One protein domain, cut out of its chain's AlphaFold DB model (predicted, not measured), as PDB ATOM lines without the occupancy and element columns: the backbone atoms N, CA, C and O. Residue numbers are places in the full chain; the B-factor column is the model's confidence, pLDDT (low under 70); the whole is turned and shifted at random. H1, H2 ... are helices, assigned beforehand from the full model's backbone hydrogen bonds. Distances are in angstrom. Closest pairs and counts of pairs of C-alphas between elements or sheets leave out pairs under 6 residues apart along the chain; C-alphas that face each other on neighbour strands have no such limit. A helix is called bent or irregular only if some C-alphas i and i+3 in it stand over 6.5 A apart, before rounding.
ATOM      1  N   TRP A  33     199.221 187.975 160.676       38.94
ATOM      2  CA  TRP A  33     199.420 189.051 161.656       38.94
ATOM      3  C   TRP A  33     198.313 190.123 161.642       38.94
ATOM      4  O   TRP A  33     197.968 190.633 162.710       38.94
ATOM      5  N   ASP A  34     197.652 190.381 160.503       37.75
ATOM      6  CA  ASP A  34     196.458 191.249 160.455       37.75
ATOM      7  C   ASP A  34     195.286 190.632 161.253       37.75
ATOM      8  O   ASP A  34     194.324 191.332 161.568       37.75
ATOM      9  N   HIS A  35     195.326 189.336 161.601       40.94
ATOM     10  CA  HIS A  35     194.356 188.696 162.500       40.94
ATOM     11  C   HIS A  35     194.753 188.728 163.982       40.94
ATOM     12  O   HIS A  35     193.870 188.601 164.834       40.94
ATOM     13  N   LEU A  36     196.024 188.960 164.324       35.81
ATOM     14  CA  LEU A  36     196.463 189.007 165.723       35.81
ATOM     15  C   LEU A  36     195.860 190.220 166.453       35.81
ATOM     16  O   LEU A  36     195.264 190.080 167.522       35.81
ATOM     17  N   GLY A  37     195.877 191.394 165.807       40.31
ATOM     18  CA  GLY A  37     195.206 192.600 166.309       40.31
ATOM     19  C   GLY A  37     193.681 192.461 166.435       40.31
ATOM     20  O   GLY A  37     193.073 193.116 167.283       40.31
ATOM     21  N   LYS A  38     193.054 191.565 165.653       44.38
ATOM     22  CA  LYS A  38     191.609 191.271 165.732       44.38
ATOM     23  C   LYS A  38     191.235 190.455 166.970       44.38
ATOM     24  O   LYS A  38     190.099 190.560 167.412       44.38
ATOM     25  N   LYS A  39     192.166 189.664 167.523       38.62
ATOM     26  CA  LYS A  39     191.948 188.887 168.757       38.62
ATOM     27  C   LYS A  39     192.248 189.671 170.036       38.62
ATOM     28  O   LYS A  39     191.667 189.358 171.066       38.62
ATOM     29  N   LEU A  40     193.144 190.660 169.983       38.47
ATOM     30  CA  LEU A  40     193.653 191.335 171.186       38.47
ATOM     31  C   LEU A  40     192.894 192.610 171.592       38.47
ATOM     32  O   LEU A  40     192.932 192.964 172.763       38.47
ATOM     33  N   LEU A  41     192.234 193.319 170.662       43.78
ATOM     34  CA  LEU A  41     191.765 194.701 170.913       43.78
ATOM     35  C   LEU A  41     190.270 194.963 170.625       43.78
ATOM     36  O   LEU A  41     189.822 196.108 170.689       43.78
ATOM     37  N   LYS A  42     189.478 193.928 170.310       44.53
ATOM     38  CA  LYS A  42     188.005 193.983 170.215       44.53
ATOM     39  C   LYS A  42     187.402 192.594 170.497       44.53
ATOM     40  O   LYS A  42     187.855 191.636 169.885       44.53
ATOM     41  N   PRO A  43     186.315 192.478 171.287       39.88
ATOM     42  CA  PRO A  43     185.556 191.226 171.407       39.88
ATOM     43  C   PRO A  43     184.656 190.932 170.190       39.88
ATOM     44  O   PRO A  43     184.030 189.881 170.131       39.88
ATOM     45  N   TYR A  44     184.541 191.856 169.226       45.62
ATOM     46  CA  TYR A  44     183.721 191.676 168.024       45.62
ATOM     47  C   TYR A  44     184.254 192.507 166.849       45.62
ATOM     48  O   TYR A  44     184.613 193.673 167.030       45.62
ATOM     49  N   ALA A  45     184.273 191.936 165.643       44.84
ATOM     50  CA  ALA A  45     184.671 192.644 164.427       44.84
ATOM     51  C   ALA A  45     183.514 193.495 163.869       44.84
ATOM     52  O   ALA A  45     182.406 193.001 163.671       44.84
ATOM     53  N   ASP A  46     183.779 194.769 163.574       51.59
ATOM     54  CA  ASP A  46     182.901 195.576 162.717       51.59
ATOM     55  C   ASP A  46     183.024 195.148 161.238       51.59
ATOM     56  O   ASP A  46     183.847 194.301 160.884       51.59
ATOM     57  N   ARG A  47     182.218 195.745 160.349       45.59
ATOM     58  CA  ARG A  47     182.181 195.389 158.916       45.59
ATOM     59  C   ARG A  47     183.502 195.608 158.165       45.59
ATOM     60  O   ARG A  47     183.623 195.095 157.055       45.59
ATOM     61  N   ARG A  48     184.467 196.353 158.720       46.16
ATOM     62  CA  ARG A  48     185.811 196.547 158.141       46.16
ATOM     63  C   ARG A  48     186.912 195.805 158.909       46.16
ATOM     64  O   ARG A  48     188.060 195.775 158.468       46.16
ATOM     65  N   GLY A  49     186.576 195.166 160.029       49.84
ATOM     66  CA  GLY A  49     187.401 194.170 160.709       49.84
ATOM     67  C   GLY A  49     188.687 194.680 161.362       49.84
ATOM     68  O   GLY A  49     189.478 193.848 161.801       49.84
ATOM     69  N   THR A  50     188.926 195.996 161.437       46.16
ATOM     70  CA  THR A  50     190.147 196.557 162.048       46.16
ATOM     71  C   THR A  50     189.955 198.013 162.489       46.16
ATOM     72  O   THR A  50     189.453 198.821 161.719       46.16
ATOM     73  N   PHE A  51     190.448 198.382 163.680       46.22
ATOM     74  CA  PHE A  51     190.755 199.792 164.005       46.22
ATOM     75  C   PHE A  51     192.141 200.229 163.483       46.22
ATOM     76  O   PHE A  51     192.434 201.413 163.462       46.22
ATOM     77  N   LEU A  52     193.002 199.290 163.078       44.53
ATOM     78  CA  LEU A  52     194.436 199.521 162.843       44.53
ATOM     79  C   LEU A  52     194.857 199.429 161.366       44.53
ATOM     80  O   LEU A  52     196.028 199.212 161.074       44.53
ATOM     81  N   LYS A  53     193.918 199.582 160.426       42.59
ATOM     82  CA  LYS A  53     194.233 199.621 158.990       42.59
ATOM     83  C   LYS A  53     193.526 200.773 158.284       42.59
ATOM     84  O   LYS A  53     192.610 200.579 157.490       42.59
ATOM     85  N   THR A  54     193.970 201.986 158.591       43.12
ATOM     86  CA  THR A  54     193.893 203.097 157.637       43.12
ATOM     87  C   THR A  54     195.071 202.982 156.688       43.12
ATOM     88  O   THR A  54     196.208 202.870 157.146       43.12
ATOM     89  N   ASN A  55     194.811 203.033 155.385       48.44
ATOM     90  CA  ASN A  55     195.880 203.187 154.405       48.44
ATOM     91  C   ASN A  55     196.651 204.488 154.717       48.44
ATOM     92  O   ASN A  55     196.039 205.516 155.007       48.44
ATOM     93  N   ASP A  56     197.980 204.404 154.697       54.44
ATOM     94  CA  ASP A  56     198.944 205.511 154.595       54.44
ATOM     95  C   ASP A  56     198.981 206.587 155.711       54.44
ATOM     96  O   ASP A  56     199.813 207.495 155.668       54.44
ATOM     97  N   LEU A  57     198.153 206.490 156.760       56.19
ATOM     98  CA  LEU A  57     198.193 207.404 157.914       56.19
ATOM     99  C   LEU A  57     199.075 206.874 159.056       56.19
ATOM    100  O   LEU A  57     198.787 205.844 159.661       56.19
ATOM    101  N   ALA A  58     200.113 207.638 159.411       66.50
ATOM    102  CA  ALA A  58     200.941 207.383 160.591       66.50
ATOM    103  C   ALA A  58     200.129 207.488 161.901       66.50
ATOM    104  O   ALA A  58     199.221 208.315 162.013       66.50
ATOM    105  N   ALA A  59     200.499 206.706 162.922       58.91
ATOM    106  CA  ALA A  59     199.752 206.603 164.182       58.91
ATOM    107  C   ALA A  59     199.447 207.948 164.891       58.91
ATOM    108  O   ALA A  59     198.316 208.100 165.361       58.91
ATOM    109  N   PRO A  60     200.348 208.957 164.922       64.44
ATOM    110  CA  PRO A  60     200.015 210.272 165.478       64.44
ATOM    111  C   PRO A  60     198.881 210.966 164.713       64.44
ATOM    112  O   PRO A  60     197.954 211.473 165.336       64.44
ATOM    113  N   LYS A  61     198.894 210.905 163.370       68.19
ATOM    114  CA  LYS A  61     197.817 211.448 162.525       68.19
ATOM    115  C   LYS A  61     196.512 210.679 162.708       68.19
ATOM    116  O   LYS A  61     195.451 211.289 162.733       68.19
ATOM    117  N   TYR A  62     196.563 209.358 162.876       66.88
ATOM    118  CA  TYR A  62     195.367 208.555 163.163       66.88
ATOM    119  C   TYR A  62     194.671 208.994 164.465       66.88
ATOM    120  O   TYR A  62     193.442 209.050 164.523       66.88
ATOM    121  N   LEU A  63     195.452 209.342 165.494       66.69
ATOM    122  CA  LEU A  63     194.952 209.811 166.792       66.69
ATOM    123  C   LEU A  63     194.652 211.321 166.843       66.69
ATOM    124  O   LEU A  63     194.179 211.802 167.876       66.69
ATOM    125  N   GLU A  64     194.859 212.077 165.758       75.75
ATOM    126  CA  GLU A  64     194.426 213.477 165.696       75.75
ATOM    127  C   GLU A  64     192.900 213.577 165.916       75.75
ATOM    128  O   GLU A  64     192.132 212.847 165.273       75.75
ATOM    129  N   PRO A  65     192.411 214.510 166.762       75.56
ATOM    130  CA  PRO A  65     190.982 214.643 167.073       75.56
ATOM    131  C   PRO A  65     190.056 214.933 165.878       75.56
ATOM    132  O   PRO A  65     188.833 214.859 166.018       75.56
ATOM    133  N   SER A  66     190.608 215.312 164.723       78.19
ATOM    134  CA  SER A  66     189.931 215.408 163.422       78.19
ATOM    135  C   SER A  66     189.720 214.028 162.796       78.19
ATOM    136  O   SER A  66     188.581 213.615 162.593       78.19
ATOM    137  N   ASN A  67     190.800 213.285 162.556       76.94
ATOM    138  CA  ASN A  67     190.761 212.011 161.835       76.94
ATOM    139  C   ASN A  67     190.041 210.934 162.657       76.94
ATOM    140  O   ASN A  67     189.143 210.254 162.156       76.94
ATOM    141  N   PHE A  68     190.336 210.855 163.958       75.81
ATOM    142  CA  PHE A  68     189.626 209.957 164.869       75.81
ATOM    143  C   PHE A  68     188.126 210.297 164.962       75.81
ATOM    144  O   PHE A  68     187.297 209.405 165.154       75.81
ATOM    145  N   ARG A  69     187.745 211.571 164.769       77.56
ATOM    146  CA  ARG A  69     186.337 211.993 164.733       77.56
ATOM    147  C   ARG A  69     185.598 211.471 163.513       77.56
ATOM    148  O   ARG A  69     184.490 210.958 163.673       77.56
ATOM    149  N   ASP A  70     186.192 211.587 162.337       79.56
ATOM    150  CA  ASP A  70     185.540 211.162 161.099       79.56
ATOM    151  C   ASP A  70     185.416 209.626 161.046       79.56
ATOM    152  O   ASP A  70     184.377 209.101 160.645       79.56
ATOM    153  N   ILE A  71     186.398 208.901 161.599       76.94
ATOM    154  CA  ILE A  71     186.348 207.439 161.787       76.94
ATOM    155  C   ILE A  71     185.271 207.032 162.806       76.94
ATOM    156  O   ILE A  71     184.487 206.114 162.558       76.94
ATOM    157  N   ALA A  72     185.200 207.703 163.959       77.75
ATOM    158  CA  ALA A  72     184.217 207.397 165.001       77.75
ATOM    159  C   ALA A  72     182.765 207.688 164.581       77.75
ATOM    160  O   ALA A  72     181.847 207.070 165.129       77.75
ATOM    161  N   ALA A  73     182.569 208.608 163.628       81.44
ATOM    162  CA  ALA A  73     181.282 208.959 163.036       81.44
ATOM    163  C   ALA A  73     180.816 207.994 161.926       81.44
ATOM    164  O   ALA A  73     179.641 208.032 161.557       81.44
ATOM    165  N   ASP A  74     181.682 207.116 161.405       81.75
ATOM    166  CA  ASP A  74     181.310 206.145 160.371       81.75
ATOM    167  C   ASP A  74     180.524 204.960 160.970       81.75
ATOM    168  O   ASP A  74     181.049 204.146 161.738       81.75
ATOM    169  N   ALA A  75     179.259 204.817 160.567       80.88
ATOM    170  CA  ALA A  75     178.393 203.699 160.947       80.88
ATOM    171  C   ALA A  75     178.925 202.319 160.496       80.88
ATOM    172  O   ALA A  75     178.506 201.297 161.035       80.88
ATOM    173  N   ALA A  76     179.851 202.246 159.535       74.81
ATOM    174  CA  ALA A  76     180.506 200.992 159.152       74.81
ATOM    175  C   ALA A  76     181.570 200.518 160.164       74.81
ATOM    176  O   ALA A  76     181.935 199.341 160.141       74.81
ATOM    177  N   VAL A  77     182.062 201.416 161.029       72.06
ATOM    178  CA  VAL A  77     183.189 201.190 161.964       72.06
ATOM    179  C   VAL A  77     182.765 201.368 163.434       72.06
ATOM    180  O   VAL A  77     183.369 200.804 164.351       72.06
ATOM    181  N   SER A  78     181.696 202.130 163.681       81.69
ATOM    182  CA  SER A  78     181.218 202.500 165.013       81.69
ATOM    183  C   SER A  78     179.839 201.918 165.323       81.69
ATOM    184  O   SER A  78     178.811 202.430 164.887       81.69
ATOM    185  N   GLU A  79     179.794 200.886 166.172       83.19
ATOM    186  CA  GLU A  79     178.538 200.357 166.741       83.19
ATOM    187  C   GLU A  79     177.743 201.411 167.519       83.19
ATOM    188  O   GLU A  79     176.518 201.362 167.563       83.19
ATOM    189  N   LEU A  80     178.430 202.397 168.100       84.12
ATOM    190  CA  LEU A  80     177.811 203.508 168.817       84.12
ATOM    191  C   LEU A  80     177.046 204.457 167.875       84.12
ATOM    192  O   LEU A  80     176.113 205.132 168.304       84.12
ATOM    193  N   VAL A  81     177.391 204.458 166.585       85.44
ATOM    194  CA  VAL A  81     176.645 205.138 165.518       85.44
ATOM    195  C   VAL A  81     175.618 204.196 164.883       85.44
ATOM    196  O   VAL A  81     174.444 204.539 164.802       85.44
ATOM    197  N   ALA A  82     176.031 202.995 164.467       82.69
ATOM    198  CA  ALA A  82     175.175 202.056 163.739       82.69
ATOM    199  C   ALA A  82     173.966 201.571 164.555       82.69
ATOM    200  O   ALA A  82     172.863 201.405 164.034       82.69
ATOM    201  N   ARG A  83     174.197 201.291 165.839       80.75
ATOM    202  CA  ARG A  83     173.238 200.687 166.767       80.75
ATOM    203  C   ARG A  83     173.474 201.285 168.158       80.75
ATOM    204  O   ARG A  83     174.013 200.579 169.011       80.75
ATOM    205  N   PRO A  84     173.085 202.550 168.423       81.19
ATOM    206  CA  PRO A  84     173.485 203.280 169.632       81.19
ATOM    207  C   PRO A  84     173.316 202.476 170.928       81.19
ATOM    208  O   PRO A  84     174.249 202.381 171.720       81.19
ATOM    209  N   THR A  85     172.188 201.775 171.092       74.50
ATOM    210  CA  THR A  85     171.934 200.858 172.217       74.50
ATOM    211  C   THR A  85     172.953 199.716 172.347       74.50
ATOM    212  O   THR A  85     173.361 199.388 173.457       74.50
ATOM    213  N   MET A  86     173.392 199.090 171.251       76.81
ATOM    214  CA  MET A  86     174.443 198.061 171.290       76.81
ATOM    215  C   MET A  86     175.802 198.686 171.621       76.81
ATOM    216  O   MET A  86     176.491 198.202 172.518       76.81
ATOM    217  N   GLY A  87     176.163 199.782 170.946       80.31
ATOM    218  CA  GLY A  87     177.421 200.485 171.191       80.31
ATOM    219  C   GLY A  87     177.571 200.974 172.633       80.31
ATOM    220  O   GLY A  87     178.664 200.898 173.181       80.31
ATOM    221  N   LEU A  88     176.475 201.390 173.273       74.75
ATOM    222  CA  LEU A  88     176.423 201.766 174.690       74.75
ATOM    223  C   LEU A  88     176.709 200.607 175.641       74.75
ATOM    224  O   LEU A  88     177.428 200.790 176.613       74.75
ATOM    225  N   ASN A  89     176.173 199.418 175.362       71.94
ATOM    226  CA  ASN A  89     176.457 198.237 176.177       71.94
ATOM    227  C   ASN A  89     177.936 197.827 176.043       71.94
ATOM    228  O   ASN A  89     178.585 197.525 177.039       71.94
ATOM    229  N   LEU A  90     178.497 197.902 174.827       75.12
ATOM    230  CA  LEU A  90     179.930 197.684 174.590       75.12
ATOM    231  C   LEU A  90     180.801 198.751 175.276       75.12
ATOM    232  O   LEU A  90     181.858 198.426 175.813       75.12
ATOM    233  N   PHE A  91     180.361 200.011 175.272       77.94
ATOM    234  CA  PHE A  91     181.004 201.109 175.992       77.94
ATOM    235  C   PHE A  91     180.988 200.860 177.506       77.94
ATOM    236  O   PHE A  91     182.045 200.889 178.124       77.94
ATOM    237  N   ALA A  92     179.828 200.543 178.087       71.75
ATOM    238  CA  ALA A  92     179.672 200.288 179.518       71.75
ATOM    239  C   ALA A  92     180.553 199.126 180.000       71.75
ATOM    240  O   ALA A  92     181.297 199.303 180.958       71.75
ATOM    241  N   ALA A  93     180.561 197.997 179.281       72.25
ATOM    242  CA  ALA A  93     181.443 196.867 179.585       72.25
ATOM    243  C   ALA A  93     182.936 197.236 179.473       72.25
ATOM    244  O   ALA A  93     183.747 196.824 180.299       72.25
ATOM    245  N   SER A  94     183.312 198.066 178.489       77.50
ATOM    246  CA  SER A  94     184.693 198.565 178.365       77.50
ATOM    247  C   SER A  94     185.065 199.530 179.501       77.50
ATOM    248  O   SER A  94     186.223 199.580 179.905       77.50
ATOM    249  N   CYS A  95     184.099 200.288 180.027       72.25
ATOM    250  CA  CYS A  95     184.275 201.172 181.178       72.25
ATOM    251  C   CYS A  95     184.389 200.408 182.496       72.25
ATOM    252  O   CYS A  95     185.267 200.733 183.282       72.25
ATOM    253  N   GLU A  96     183.566 199.387 182.724       73.75
ATOM    254  CA  GLU A  96     183.653 198.507 183.897       73.75
ATOM    255  C   GLU A  96     185.042 197.857 183.984       73.75
ATOM    256  O   GLU A  96     185.802 198.109 184.918       73.75
ATOM    257  N   VAL A  97     185.433 197.145 182.926       75.12
ATOM    258  CA  VAL A  97     186.716 196.436 182.824       75.12
ATOM    259  C   VAL A  97     187.925 197.393 182.817       75.12
ATOM    260  O   VAL A  97     188.997 197.054 183.325       75.12
ATOM    261  N   GLY A  98     187.770 198.603 182.272       75.75
ATOM    262  CA  GLY A  98     188.790 199.656 182.307       75.75
ATOM    263  C   GLY A  98     188.972 200.292 183.685       75.75
ATOM    264  O   GLY A  98     190.102 200.527 184.110       75.75
ATOM    265  N   VAL A  99     187.874 200.540 184.403       75.06
ATOM    266  CA  VAL A  99     187.893 201.075 185.772       75.06
ATOM    267  C   VAL A  99     188.470 200.049 186.744       75.06
ATOM    268  O   VAL A  99     189.259 200.434 187.602       75.06
ATOM    269  N   GLU A 100     188.181 198.754 186.580       74.94
ATOM    270  CA  GLU A 100     188.874 197.691 187.322       74.94
ATOM    271  C   GLU A 100     190.396 197.754 187.130       74.94
ATOM    272  O   GLU A 100     191.139 197.740 188.112       74.94
ATOM    273  N   ALA A 101     190.866 197.881 185.883       75.06
ATOM    274  CA  ALA A 101     192.294 197.983 185.579       75.06
ATOM    275  C   ALA A 101     192.932 199.257 186.173       75.06
ATOM    276  O   ALA A 101     194.036 199.194 186.716       75.06
ATOM    277  N   LEU A 102     192.228 200.395 186.138       75.06
ATOM    278  CA  LEU A 102     192.673 201.644 186.771       75.06
ATOM    279  C   LEU A 102     192.727 201.542 188.301       75.06
ATOM    280  O   LEU A 102     193.696 202.001 188.899       75.06
ATOM    281  N   ILE A 103     191.730 200.923 188.940       76.19
ATOM    282  CA  ILE A 103     191.715 200.702 190.396       76.19
ATOM    283  C   ILE A 103     192.847 199.753 190.799       76.19
ATOM    284  O   ILE A 103     193.541 200.015 191.781       76.19
ATOM    285  N   ALA A 104     193.074 198.676 190.044       74.62
ATOM    286  CA  ALA A 104     194.164 197.737 190.304       74.62
ATOM    287  C   ALA A 104     195.546 198.408 190.168       74.62
ATOM    288  O   ALA A 104     196.426 198.165 190.993       74.62
ATOM    289  N   ALA A 105     195.720 199.294 189.178       73.56
ATOM    290  CA  ALA A 105     196.938 200.088 189.016       73.56
ATOM    291  C   ALA A 105     197.119 201.121 190.148       73.56
ATOM    292  O   ALA A 105     198.193 201.203 190.739       73.56
ATOM    293  N   ALA A 106     196.068 201.871 190.498       72.56
ATOM    294  CA  ALA A 106     196.120 202.918 191.522       72.56
ATOM    295  C   ALA A 106     196.292 202.374 192.953       72.56
ATOM    296  O   ALA A 106     196.902 203.025 193.792       72.56
ATOM    297  N   SER A 107     195.777 201.174 193.236       77.38
ATOM    298  CA  SER A 107     195.892 200.529 194.554       77.38
ATOM    299  C   SER A 107     197.231 199.818 194.793       77.38
ATOM    300  O   SER A 107     197.386 199.165 195.825       77.38
ATOM    301  N   GLY A 108     198.186 199.916 193.857       71.62
ATOM    302  CA  GLY A 108     199.513 199.307 193.982       71.62
ATOM    303  C   GLY A 108     199.477 197.784 194.141       71.62
ATOM    304  O   GLY A 108     200.378 197.215 194.752       71.62
ATOM    305  N   GLN A 109     198.422 197.112 193.658       69.56
ATOM    306  CA  GLN A 109     198.285 195.672 193.866       69.56
ATOM    307  C   GLN A 109     199.355 194.905 193.070       69.56
ATOM    308  O   GLN A 109     199.369 194.990 191.834       69.56
ATOM    309  N   PRO A 110     200.222 194.118 193.744       53.16
ATOM    310  CA  PRO A 110     201.289 193.388 193.076       53.16
ATOM    311  C   PRO A 110     200.685 192.349 192.129       53.16
ATOM    312  O   PRO A 110     200.002 191.412 192.550       53.16
ATOM    313  N   GLY A 111     200.929 192.525 190.829       55.53
ATOM    314  CA  GLY A 111     200.422 191.632 189.787       55.53
ATOM    315  C   GLY A 111     199.710 192.291 188.606       55.53
ATOM    316  O   GLY A 111     199.391 191.565 187.666       55.53
ATOM    317  N   THR A 112     199.495 193.612 188.584       56.09
ATOM    318  CA  THR A 112     199.095 194.305 187.336       56.09
ATOM    319  C   THR A 112     200.243 194.387 186.323       56.09
ATOM    320  O   THR A 112     200.002 194.503 185.124       56.09
ATOM    321  N   GLY A 113     201.495 194.338 186.797       56.09
ATOM    322  CA  GLY A 113     202.710 194.479 185.990       56.09
ATOM    323  C   GLY A 113     202.968 195.899 185.470       56.09
ATOM    324  O   GLY A 113     204.010 196.141 184.869       56.09
ATOM    325  N   ILE A 114     202.046 196.842 185.702       55.69
ATOM    326  CA  ILE A 114     202.135 198.229 185.215       55.69
ATOM    327  C   ILE A 114     203.149 199.036 186.042       55.69
ATOM    328  O   ILE A 114     203.868 199.858 185.481       55.69
ATOM    329  N   SER A 115     203.247 198.771 187.349       56.91
ATOM    330  CA  SER A 115     204.239 199.365 188.259       56.91
ATOM    331  C   SER A 115     205.642 198.772 188.120       56.91
ATOM    332  O   SER A 115     206.613 199.445 188.442       56.91
ATOM    333  N   ASP A 116     205.752 197.533 187.629       58.03
ATOM    334  CA  ASP A 116     206.971 196.714 187.756       58.03
ATOM    335  C   ASP A 116     207.780 196.629 186.444       58.03
ATOM    336  O   ASP A 116     208.846 196.020 186.392       58.03
ATOM    337  N   CYS A 117     207.261 197.212 185.359       57.03
ATOM    338  CA  CYS A 117     207.921 197.336 184.055       57.03
ATOM    339  C   CYS A 117     208.184 198.773 183.528       57.03
ATOM    340  O   CYS A 117     208.730 198.860 182.424       57.03
ATOM    341  N   PRO A 118     207.845 199.899 184.201       57.38
ATOM    342  CA  PRO A 118     207.885 201.207 183.553       57.38
ATOM    343  C   PRO A 118     209.309 201.661 183.227       57.38
ATOM    344  O   PRO A 118     209.532 202.091 182.105       57.38
ATOM    345  N   GLU A 119     210.292 201.526 184.123       60.88
ATOM    346  CA  GLU A 119     211.624 202.121 183.908       60.88
ATOM    347  C   GLU A 119     212.348 201.566 182.670       60.88
ATOM    348  O   GLU A 119     212.837 202.335 181.840       60.88
ATOM    349  N   THR A 120     212.365 200.240 182.480       59.88
ATOM    350  CA  THR A 120     213.025 199.622 181.316       59.88
ATOM    351  C   THR A 120     212.286 199.927 180.012       59.88
ATOM    352  O   THR A 120     212.920 200.285 179.019       59.88
ATOM    353  N   PHE A 121     210.950 199.840 180.001       63.00
ATOM    354  CA  PHE A 121     210.160 200.156 178.806       63.00
ATOM    355  C   PHE A 121     210.160 201.652 178.479       63.00
ATOM    356  O   PHE A 121     210.126 202.009 177.305       63.00
ATOM    357  N   GLN A 122     210.237 202.529 179.479       64.62
ATOM    358  CA  GLN A 122     210.294 203.974 179.288       64.62
ATOM    359  C   GLN A 122     211.676 204.419 178.808       64.62
ATOM    360  O   GLN A 122     211.747 205.219 177.881       64.62
ATOM    361  N   SER A 123     212.762 203.840 179.331       65.56
ATOM    362  CA  SER A 123     214.112 204.027 178.777       65.56
ATOM    363  C   SER A 123     214.175 203.591 177.306       65.56
ATOM    364  O   SER A 123     214.546 204.380 176.436       65.56
ATOM    365  N   LEU A 124     213.689 202.382 176.994       63.81
ATOM    366  CA  LEU A 124     213.623 201.874 175.621       63.81
ATOM    367  C   LEU A 124     212.747 202.760 174.716       63.81
ATOM    368  O   LEU A 124     213.148 203.095 173.604       63.81
ATOM    369  N   SER A 125     211.572 203.182 175.192       64.25
ATOM    370  CA  SER A 125     210.662 204.056 174.442       64.25
ATOM    371  C   SER A 125     211.254 205.443 174.198       64.25
ATOM    372  O   SER A 125     211.039 205.996 173.125       64.25
ATOM    373  N   ASN A 126     211.991 206.007 175.156       70.50
ATOM    374  CA  ASN A 126     212.654 207.303 174.999       70.50
ATOM    375  C   ASN A 126     213.779 207.217 173.954       70.50
ATOM    376  O   ASN A 126     213.878 208.093 173.097       70.50
ATOM    377  N   ASN A 127     214.560 206.130 173.968       67.19
ATOM    378  CA  ASN A 127     215.635 205.877 172.999       67.19
ATOM    379  C   ASN A 127     215.117 205.595 171.574       67.19
ATOM    380  O   ASN A 127     215.829 205.845 170.607       67.19
ATOM    381  N   LEU A 128     213.890 205.078 171.436       62.19
ATOM    382  CA  LEU A 128     213.245 204.807 170.143       62.19
ATOM    383  C   LEU A 128     212.394 205.978 169.612       62.19
ATOM    384  O   LEU A 128     212.031 205.984 168.438       62.19
ATOM    385  N   ALA A 129     212.038 206.953 170.455       61.69
ATOM    386  CA  ALA A 129     211.191 208.088 170.071       61.69
ATOM    387  C   ALA A 129     211.962 209.245 169.402       61.69
ATOM    388  O   ALA A 129     211.345 210.141 168.820       61.69
ATOM    389  N   THR A 130     213.294 209.249 169.466       58.31
ATOM    390  CA  THR A 130     214.148 210.243 168.805       58.31
ATOM    391  C   THR A 130     214.258 209.942 167.306       58.31
ATOM    392  O   THR A 130     214.827 208.943 166.881       58.31
ATOM    393  N   ALA A 131     213.696 210.820 166.469       43.47
ATOM    394  CA  ALA A 131     213.375 210.540 165.060       43.47
ATOM    395  C   ALA A 131     214.565 210.422 164.072       43.47
ATOM    396  O   ALA A 131     214.355 210.413 162.859       43.47
ATOM    397  N   GLN A 132     215.799 210.321 164.567       55.38
ATOM    398  CA  GLN A 132     217.008 209.988 163.807       55.38
ATOM    399  C   GLN A 132     217.865 209.064 164.676       55.38
ATOM    400  O   GLN A 132     218.800 209.506 165.339       55.38
ATOM    401  N   ILE A 133     217.493 207.784 164.727       59.94
ATOM    402  CA  ILE A 133     218.235 206.796 165.509       59.94
ATOM    403  C   ILE A 133     219.489 206.415 164.721       59.94
ATOM    404  O   ILE A 133     219.405 205.750 163.688       59.94
ATOM    405  N   ASP A 134     220.639 206.864 165.215       80.06
ATOM    406  CA  ASP A 134     221.952 206.392 164.782       80.06
ATOM    407  C   ASP A 134     222.034 204.855 164.909       80.06
ATOM    408  O   ASP A 134     221.441 204.266 165.819       80.06
ATOM    409  N   ALA A 135     222.749 204.194 163.994       78.19
ATOM    410  CA  ALA A 135     222.853 202.737 163.973       78.19
ATOM    411  C   ALA A 135     223.389 202.161 165.299       78.19
ATOM    412  O   ALA A 135     222.904 201.114 165.741       78.19
ATOM    413  N   ASP A 136     224.302 202.866 165.970       81.12
ATOM    414  CA  ASP A 136     224.876 202.446 167.250       81.12
ATOM    415  C   ASP A 136     223.885 202.631 168.410       81.12
ATOM    416  O   ASP A 136     223.795 201.780 169.300       81.12
ATOM    417  N   VAL A 137     223.062 203.687 168.373       74.25
ATOM    418  CA  VAL A 137     221.974 203.904 169.348       74.25
ATOM    419  C   VAL A 137     220.890 202.833 169.190       74.25
ATOM    420  O   VAL A 137     220.402 202.291 170.186       74.25
ATOM    421  N   LEU A 138     220.555 202.465 167.948       74.12
ATOM    422  CA  LEU A 138     219.622 201.373 167.671       74.12
ATOM    423  C   LEU A 138     220.191 200.026 168.137       74.12
ATOM    424  O   LEU A 138     219.484 199.256 168.789       74.12
ATOM    425  N   ALA A 139     221.468 199.751 167.859       75.62
ATOM    426  CA  ALA A 139     222.144 198.535 168.302       75.62
ATOM    427  C   ALA A 139     222.192 198.428 169.837       75.62
ATOM    428  O   ALA A 139     221.916 197.358 170.386       75.62
ATOM    429  N   ALA A 140     222.460 199.533 170.542       77.06
ATOM    430  CA  ALA A 140     222.417 199.592 172.003       77.06
ATOM    431  C   ALA A 140     221.004 199.316 172.553       77.06
ATOM    432  O   ALA A 140     220.844 198.481 173.446       77.06
ATOM    433  N   ALA A 141     219.967 199.941 171.982       73.38
ATOM    434  CA  ALA A 141     218.576 199.713 172.382       73.38
ATOM    435  C   ALA A 141     218.123 198.257 172.140       73.38
ATOM    436  O   ALA A 141     217.479 197.652 173.000       73.38
ATOM    437  N   VAL A 142     218.505 197.659 171.005       72.81
ATOM    438  CA  VAL A 142     218.233 196.241 170.704       72.81
ATOM    439  C   VAL A 142     218.978 195.316 171.671       72.81
ATOM    440  O   VAL A 142     218.400 194.330 172.132       72.81
ATOM    441  N   LYS A 143     220.225 195.634 172.039       79.00
ATOM    442  CA  LYS A 143     221.011 194.849 173.002       79.00
ATOM    443  C   LYS A 143     220.369 194.830 174.394       79.00
ATOM    444  O   LYS A 143     220.247 193.754 174.979       79.00
ATOM    445  N   GLU A 144     219.899 195.974 174.891       75.50
ATOM    446  CA  GLU A 144     219.163 196.039 176.164       75.50
ATOM    447  C   GLU A 144     217.806 195.315 176.093       75.50
ATOM    448  O   GLU A 144     217.431 194.627 177.042       75.50
ATOM    449  N   LEU A 145     217.098 195.361 174.957       74.56
ATOM    450  CA  LEU A 145     215.867 194.583 174.760       74.56
ATOM    451  C   LEU A 145     216.119 193.062 174.783       74.56
ATOM    452  O   LEU A 145     215.358 192.320 175.408       74.56
ATOM    453  N   VAL A 146     217.187 192.585 174.133       74.69
ATOM    454  CA  VAL A 146     217.575 191.159 174.143       74.69
ATOM    455  C   VAL A 146     217.966 190.712 175.550       74.69
ATOM    456  O   VAL A 146     217.482 189.680 176.018       74.69
ATOM    457  N   LYS A 147     218.763 191.515 176.260       81.25
ATOM    458  CA  LYS A 147     219.120 191.277 177.663       81.25
ATOM    459  C   LYS A 147     217.876 191.216 178.557       81.25
ATOM    460  O   LYS A 147     217.707 190.261 179.316       81.25
ATOM    461  N   PHE A 148     216.934 192.148 178.389       78.50
ATOM    462  CA  PHE A 148     215.648 192.108 179.087       78.50
ATOM    463  C   PHE A 148     214.831 190.843 178.764       78.50
ATOM    464  O   PHE A 148     214.153 190.333 179.652       78.50
ATOM    465  N   ALA A 149     214.875 190.305 177.544       76.06
ATOM    466  CA  ALA A 149     214.179 189.054 177.224       76.06
ATOM    467  C   ALA A 149     214.820 187.817 177.895       76.06
ATOM    468  O   ALA A 149     214.113 186.878 178.273       76.06
ATOM    469  N   GLN A 150     216.147 187.827 178.057       84.44
ATOM    470  CA  GLN A 150     216.938 186.718 178.610       84.44
ATOM    471  C   GLN A 150     216.962 186.681 180.147       84.44
ATOM    472  O   GLN A 150     216.993 185.606 180.739       84.44
ATOM    473  N   GLU A 151     216.931 187.832 180.818       84.88
ATOM    474  CA  GLU A 151     216.968 187.893 182.284       84.88
ATOM    475  C   GLU A 151     215.591 187.608 182.908       84.88
ATOM    476  O   GLU A 151     214.595 188.237 182.548       84.88
ATOM    477  N   ASN A 152     215.527 186.739 183.923       78.19
ATOM    478  CA  ASN A 152     214.312 186.458 184.712       78.19
ATOM    479  C   ASN A 152     213.087 186.006 183.881       78.19
ATOM    480  O   ASN A 152     211.942 186.329 184.224       78.19
ATOM    481  N   THR A 153     213.313 185.247 182.802       82.56
ATOM    482  CA  THR A 153     212.286 184.833 181.830       82.56
ATOM    483  C   THR A 153     211.057 184.186 182.478       82.56
ATOM    484  O   THR A 153     209.943 184.577 182.147       82.56
ATOM    485  N   ASP A 154     211.206 183.299 183.469       81.88
ATOM    486  CA  ASP A 154     210.065 182.650 184.147       81.88
ATOM    487  C   ASP A 154     209.178 183.615 184.946       81.88
ATOM    488  O   ASP A 154     207.963 183.423 185.046       81.88
ATOM    489  N   SER A 155     209.768 184.667 185.522       76.62
ATOM    490  CA  SER A 155     209.011 185.728 186.196       76.62
ATOM    491  C   SER A 155     208.272 186.577 185.161       76.62
ATOM    492  O   SER A 155     207.068 186.821 185.274       76.62
ATOM    493  N   LYS A 156     208.959 186.934 184.069       79.50
ATOM    494  CA  LYS A 156     208.384 187.707 182.960       79.50
ATOM    495  C   LYS A 156     207.262 186.945 182.252       79.50
ATOM    496  O   LYS A 156     206.218 187.536 182.010       79.50
ATOM    497  N   LEU A 157     207.379 185.636 182.032       77.44
ATOM    498  CA  LEU A 157     206.311 184.795 181.470       77.44
ATOM    499  C   LEU A 157     205.065 184.706 182.371       77.44
ATOM    500  O   LEU A 157     203.966 184.499 181.862       77.44
ATOM    501  N   LYS A 158     205.196 184.908 183.690       77.06
ATOM    502  CA  LYS A 158     204.060 184.978 184.633       77.06
ATOM    503  C   LYS A 158     203.424 186.372 184.715       77.06
ATOM    504  O   LYS A 158     202.230 186.474 185.007       77.06
ATOM    505  N   THR A 159     204.195 187.430 184.462       73.25
ATOM    506  CA  THR A 159     203.752 188.831 184.606       73.25
ATOM    507  C   THR A 159     203.298 189.458 183.284       73.25
ATOM    508  O   THR A 159     202.282 190.152 183.262       73.25
ATOM    509  N   LEU A 160     203.968 189.164 182.163       74.19
ATOM    510  CA  LEU A 160     203.629 189.692 180.835       74.19
ATOM    511  C   LEU A 160     202.178 189.401 180.411       74.19
ATOM    512  O   LEU A 160     201.540 190.331 179.925       74.19
ATOM    513  N   PRO A 161     201.585 188.207 180.633       77.81
ATOM    514  CA  PRO A 161     200.172 187.981 180.321       77.81
ATOM    515  C   PRO A 161     199.221 188.893 181.109       77.81
ATOM    516  O   PRO A 161     198.206 189.324 180.568       77.81
ATOM    517  N   LYS A 162     199.558 189.234 182.361       74.69
ATOM    518  CA  LYS A 162     198.754 190.137 183.203       74.69
ATOM    519  C   LYS A 162     198.894 191.595 182.769       74.69
ATOM    520  O   LYS A 162     197.904 192.324 182.764       74.69
ATOM    521  N   LEU A 163     200.096 192.000 182.355       73.94
ATOM    522  CA  LEU A 163     200.349 193.317 181.767       73.94
ATOM    523  C   LEU A 163     199.656 193.461 180.400       73.94
ATOM    524  O   LEU A 163     199.077 194.507 180.113       73.94
ATOM    525  N   LEU A 164     199.653 192.410 179.574       73.00
ATOM    526  CA  LEU A 164     198.936 192.369 178.295       73.00
ATOM    527  C   LEU A 164     197.414 192.419 178.489       73.00
ATOM    528  O   LEU A 164     196.756 193.210 177.817       73.00
ATOM    529  N   ASP A 165     196.859 191.664 179.444       74.19
ATOM    530  CA  ASP A 165     195.445 191.785 179.824       74.19
ATOM    531  C   ASP A 165     195.141 193.223 180.279       74.19
ATOM    532  O   ASP A 165     194.375 193.931 179.626       74.19
ATOM    533  N   SER A 166     195.841 193.723 181.303       75.88
ATOM    534  CA  SER A 166     195.628 195.069 181.861       75.88
ATOM    535  C   SER A 166     195.746 196.185 180.813       75.88
ATOM    536  O   SER A 166     194.903 197.081 180.765       75.88
ATOM    537  N   SER A 167     196.747 196.128 179.930       76.31
ATOM    538  CA  SER A 167     196.919 197.114 178.852       76.31
ATOM    539  C   SER A 167     195.849 196.995 177.760       76.31
ATOM    540  O   SER A 167     195.362 198.024 177.292       76.31
ATOM    541  N   SER A 168     195.398 195.786 177.403       75.25
ATOM    542  CA  SER A 168     194.289 195.593 176.454       75.25
ATOM    543  C   SER A 168     192.959 196.146 176.989       75.25
ATOM    544  O   SER A 168     192.189 196.760 176.239       75.25
ATOM    545  N   ARG A 169     192.722 196.019 178.305       77.75
ATOM    546  CA  ARG A 169     191.575 196.600 179.019       77.75
ATOM    547  C   ARG A 169     191.626 198.126 179.010       77.75
ATOM    548  O   ARG A 169     190.660 198.765 178.593       77.75
ATOM    549  N   LEU A 170     192.766 198.707 179.392       79.12
ATOM    550  CA  LEU A 170     192.984 200.160 179.385       79.12
ATOM    551  C   LEU A 170     192.886 200.757 177.973       79.12
ATOM    552  O   LEU A 170     192.261 201.802 177.800       79.12
ATOM    553  N   TYR A 171     193.422 200.080 176.953       81.81
ATOM    554  CA  TYR A 171     193.266 200.481 175.552       81.81
ATOM    555  C   TYR A 171     191.797 200.455 175.118       81.81
ATOM    556  O   TYR A 171     191.297 201.430 174.554       81.81
ATOM    557  N   SER A 172     191.087 199.357 175.403       76.75
ATOM    558  CA  SER A 172     189.672 199.198 175.046       76.75
ATOM    559  C   SER A 172     188.811 200.279 175.697       76.75
ATOM    560  O   SER A 172     187.967 200.884 175.034       76.75
ATOM    561  N   PHE A 173     189.077 200.584 176.967       82.88
ATOM    562  CA  PHE A 173     188.478 201.699 177.689       82.88
ATOM    563  C   PHE A 173     188.778 203.048 177.026       82.88
ATOM    564  O   PHE A 173     187.850 203.749 176.623       82.88
ATOM    565  N   ALA A 174     190.056 203.393 176.844       81.06
ATOM    566  CA  ALA A 174     190.477 204.678 176.289       81.06
ATOM    567  C   ALA A 174     189.911 204.918 174.878       81.06
ATOM    568  O   ALA A 174     189.372 205.991 174.602       81.06
ATOM    569  N   ALA A 175     189.943 203.906 174.005       80.69
ATOM    570  CA  ALA A 175     189.385 203.984 172.656       80.69
ATOM    571  C   ALA A 175     187.862 204.217 172.664       80.69
ATOM    572  O   ALA A 175     187.340 204.985 171.850       80.69
ATOM    573  N   ARG A 176     187.133 203.592 173.600       83.50
ATOM    574  CA  ARG A 176     185.679 203.768 173.751       83.50
ATOM    575  C   ARG A 176     185.311 205.108 174.383       83.50
ATOM    576  O   ARG A 176     184.366 205.737 173.911       83.50
ATOM    577  N   VAL A 177     186.075 205.585 175.367       83.19
ATOM    578  CA  VAL A 177     185.938 206.937 175.940       83.19
ATOM    579  C   VAL A 177     186.198 208.006 174.886       83.19
ATOM    580  O   VAL A 177     185.357 208.885 174.708       83.19
ATOM    581  N   ALA A 178     187.284 207.897 174.118       81.94
ATOM    582  CA  ALA A 178     187.568 208.815 173.018       81.94
ATOM    583  C   ALA A 178     186.426 208.833 171.986       81.94
ATOM    584  O   ALA A 178     185.952 209.904 171.603       81.94
ATOM    585  N   GLN A 179     185.927 207.657 171.582       84.75
ATOM    586  CA  GLN A 179     184.807 207.525 170.642       84.75
ATOM    587  C   GLN A 179     183.517 208.171 171.182       84.75
ATOM    588  O   GLN A 179     182.833 208.883 170.444       84.75
ATOM    589  N   TRP A 180     183.206 207.976 172.467       85.81
ATOM    590  CA  TRP A 180     182.053 208.598 173.125       85.81
ATOM    591  C   TRP A 180     182.173 210.125 173.189       85.81
ATOM    592  O   TRP A 180     181.265 210.826 172.743       85.81
ATOM    593  N   VAL A 181     183.302 210.649 173.680       86.81
ATOM    594  CA  VAL A 181     183.576 212.097 173.789       86.81
ATOM    595  C   VAL A 181     183.438 212.785 172.431       86.81
ATOM    596  O   VAL A 181     182.819 213.845 172.313       86.81
ATOM    597  N   VAL A 182     183.961 212.155 171.381       85.38
ATOM    598  CA  VAL A 182     183.865 212.643 170.006       85.38
ATOM    599  C   VAL A 182     182.419 212.739 169.517       85.38
ATOM    600  O   VAL A 182     182.032 213.797 169.015       85.38
ATOM    601  N   LEU A 183     181.611 211.687 169.675       86.31
ATOM    602  CA  LEU A 183     180.217 211.696 169.216       86.31
ATOM    603  C   LEU A 183     179.352 212.656 170.045       86.31
ATOM    604  O   LEU A 183     178.585 213.442 169.481       86.31
ATOM    605  N   ALA A 184     179.553 212.680 171.365       86.19
ATOM    606  CA  ALA A 184     178.902 213.613 172.279       86.19
ATOM    607  C   ALA A 184     179.254 215.085 171.982       86.19
ATOM    608  O   ALA A 184     178.425 215.963 172.206       86.19
ATOM    609  N   SER A 185     180.434 215.373 171.412       88.69
ATOM    610  CA  SER A 185     180.818 216.736 171.000       88.69
ATOM    611  C   SER A 185     180.042 217.268 169.787       88.69
ATOM    612  O   SER A 185     179.985 218.480 169.576       88.69
ATOM    613  N   LYS A 186     179.432 216.389 168.976       90.50
ATOM    614  CA  LYS A 186     178.666 216.758 167.773       90.50
ATOM    615  C   LYS A 186     177.376 215.929 167.657       90.50
ATOM    616  O   LYS A 186     177.199 215.202 166.674       90.50
ATOM    617  N   PRO A 187     176.423 216.059 168.596       90.31
ATOM    618  CA  PRO A 187     175.285 215.146 168.684       90.31
ATOM    619  C   PRO A 187     174.365 215.209 167.449       90.31
ATOM    620  O   PRO A 187     173.847 214.182 167.026       90.31
ATOM    621  N   LYS A 188     174.230 216.375 166.787       93.44
ATOM    622  CA  LYS A 188     173.515 216.508 165.498       93.44
ATOM    623  C   LYS A 188     174.144 215.672 164.374       93.44
ATOM    624  O   LYS A 188     173.422 215.120 163.550       93.44
ATOM    625  N   ALA A 189     175.475 215.584 164.332       90.19
ATOM    626  CA  ALA A 189     176.181 214.790 163.328       90.19
ATOM    627  C   ALA A 189     176.064 213.290 163.631       90.19
ATOM    628  O   ALA A 189     175.777 212.513 162.725       90.19
ATOM    629  N   TRP A 190     176.196 212.910 164.908       90.94
ATOM    630  CA  TRP A 190     175.976 211.538 165.368       90.94
ATOM    631  C   TRP A 190     174.563 211.050 165.023       90.94
ATOM    632  O   TRP A 190     174.427 210.027 164.361       90.94
ATOM    633  N   ALA A 191     173.522 211.815 165.369       90.81
ATOM    634  CA  ALA A 191     172.131 211.478 165.064       90.81
ATOM    635  C   ALA A 191     171.870 211.302 163.557       90.81
ATOM    636  O   ALA A 191     171.215 210.343 163.159       90.81
ATOM    637  N   LYS A 192     172.443 212.167 162.706       91.62
ATOM    638  CA  LYS A 192     172.355 212.031 161.239       91.62
ATOM    639  C   LYS A 192     173.015 210.744 160.718       91.62
ATOM    640  O   LYS A 192     172.611 210.242 159.674       91.62
ATOM    641  N   ALA A 193     174.028 210.235 161.415       88.12
ATOM    642  CA  ALA A 193     174.753 209.029 161.035       88.12
ATOM    643  C   ALA A 193     174.097 207.725 161.542       88.12
ATOM    644  O   ALA A 193     174.485 206.650 161.087       88.12
ATOM    645  N   VAL A 194     173.093 207.793 162.431       87.94
ATOM    646  CA  VAL A 194     172.347 206.605 162.886       87.94
ATOM    647  C   VAL A 194     171.484 206.056 161.738       87.94
ATOM    648  O   VAL A 194     170.562 206.741 161.282       87.94
ATOM    649  N   PRO A 195     171.730 204.824 161.256       79.75
ATOM    650  CA  PRO A 195     170.943 204.243 160.182       79.75
ATOM    651  C   PRO A 195     169.532 203.867 160.657       79.75
ATOM    652  O   PRO A 195     169.302 203.535 161.824       79.75
ATOM    653  N   THR A 196     168.598 203.901 159.703       75.62
ATOM    654  CA  THR A 196     167.219 203.398 159.831       75.62
ATOM    655  C   THR A 196     166.486 203.808 161.129       75.62
ATOM    656  O   THR A 196     166.048 202.936 161.886       75.62
TER     657      THR A 196
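AT A GLANCE: This is residues 33 to 196 of the 789 residues of the protein "Pif1 protein" of Symbiodinium pilosum (UniProt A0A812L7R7). One long helix, H8, runs through the domain, crossed by the long helix H5. The short helices H3, H4 and H9 gather round the last end of H8, while the helical hairpin of H6 and H7 is set off by its first end. The printed part has 164 residues with nine named helices, H1 to H9 in order, and no named strand; its class is all helix. It is only just loose, close to compact, with a radius of gyration of the C-alphas of 18.8 A and spans of 57 by 38 by 27 A.

HOW THE PARTS SIT: The hub is H8, residues 153 to 185, only just irregular, with C-alphas 158 and 161 6.54 A apart and a kink of 31 degrees near residue 160. Its residues 166 to 177 touch H5, residues 84 to 106, opposite ways at a steep tilt of 45 degrees; the closest C-alphas, of Ser 94 and Phe 173, are 5.0 A apart. Its residues 179 to 183 touch H3, residues 67 to 72, about perpendicular at 86 degrees, closest at the C-alphas of Ala 72 and Gln 179, 5.7 A. H9, residues 187 to 193, touches H4, residues 79 to 82, closest at the C-alphas of Ala 193 and Val 81, 6.2 A. H1, residues 33 to 40, is close to but not clearly touching H8, as H2, residues 59 to 62, is to H3. H6, residues 118 to 129, and H7, residues 135 to 150, form the hairpin at a shallow tilt of 25 degrees, closest at the C-alphas of Leu 124 and Ala 141, 6.3 A. Every O i to N i+4 pair is within hydrogen-bond range in H3, H5, H6, H7 and H9, against 27 of 29 in H8 and 2 of 4 in H1; H2 and H4 are too short for such a pair.

IN THESE COORDINATES: H8 measures 46.1 A from C-alpha 153 at (212.286, 184.833, 181.830) to C-alpha 185 at (180.818, 216.736, 171.000). H5 measures 31.5 A, H7 22.5 A and H6 15.5 A. H1 begins at C-alpha 33, (199.420, 189.051, 161.656).

THE WHOLE: The C-alphas of Asp 136 and Thr 196, the two farthest apart, are 58.1 A apart. The printed part has no cut; the links H1 to H2 and H5 to H6 are long. The mean pLDDT of the printed part is 70.3, with residues 33 to 63, 109 to 125 and 127 to 133 under 70.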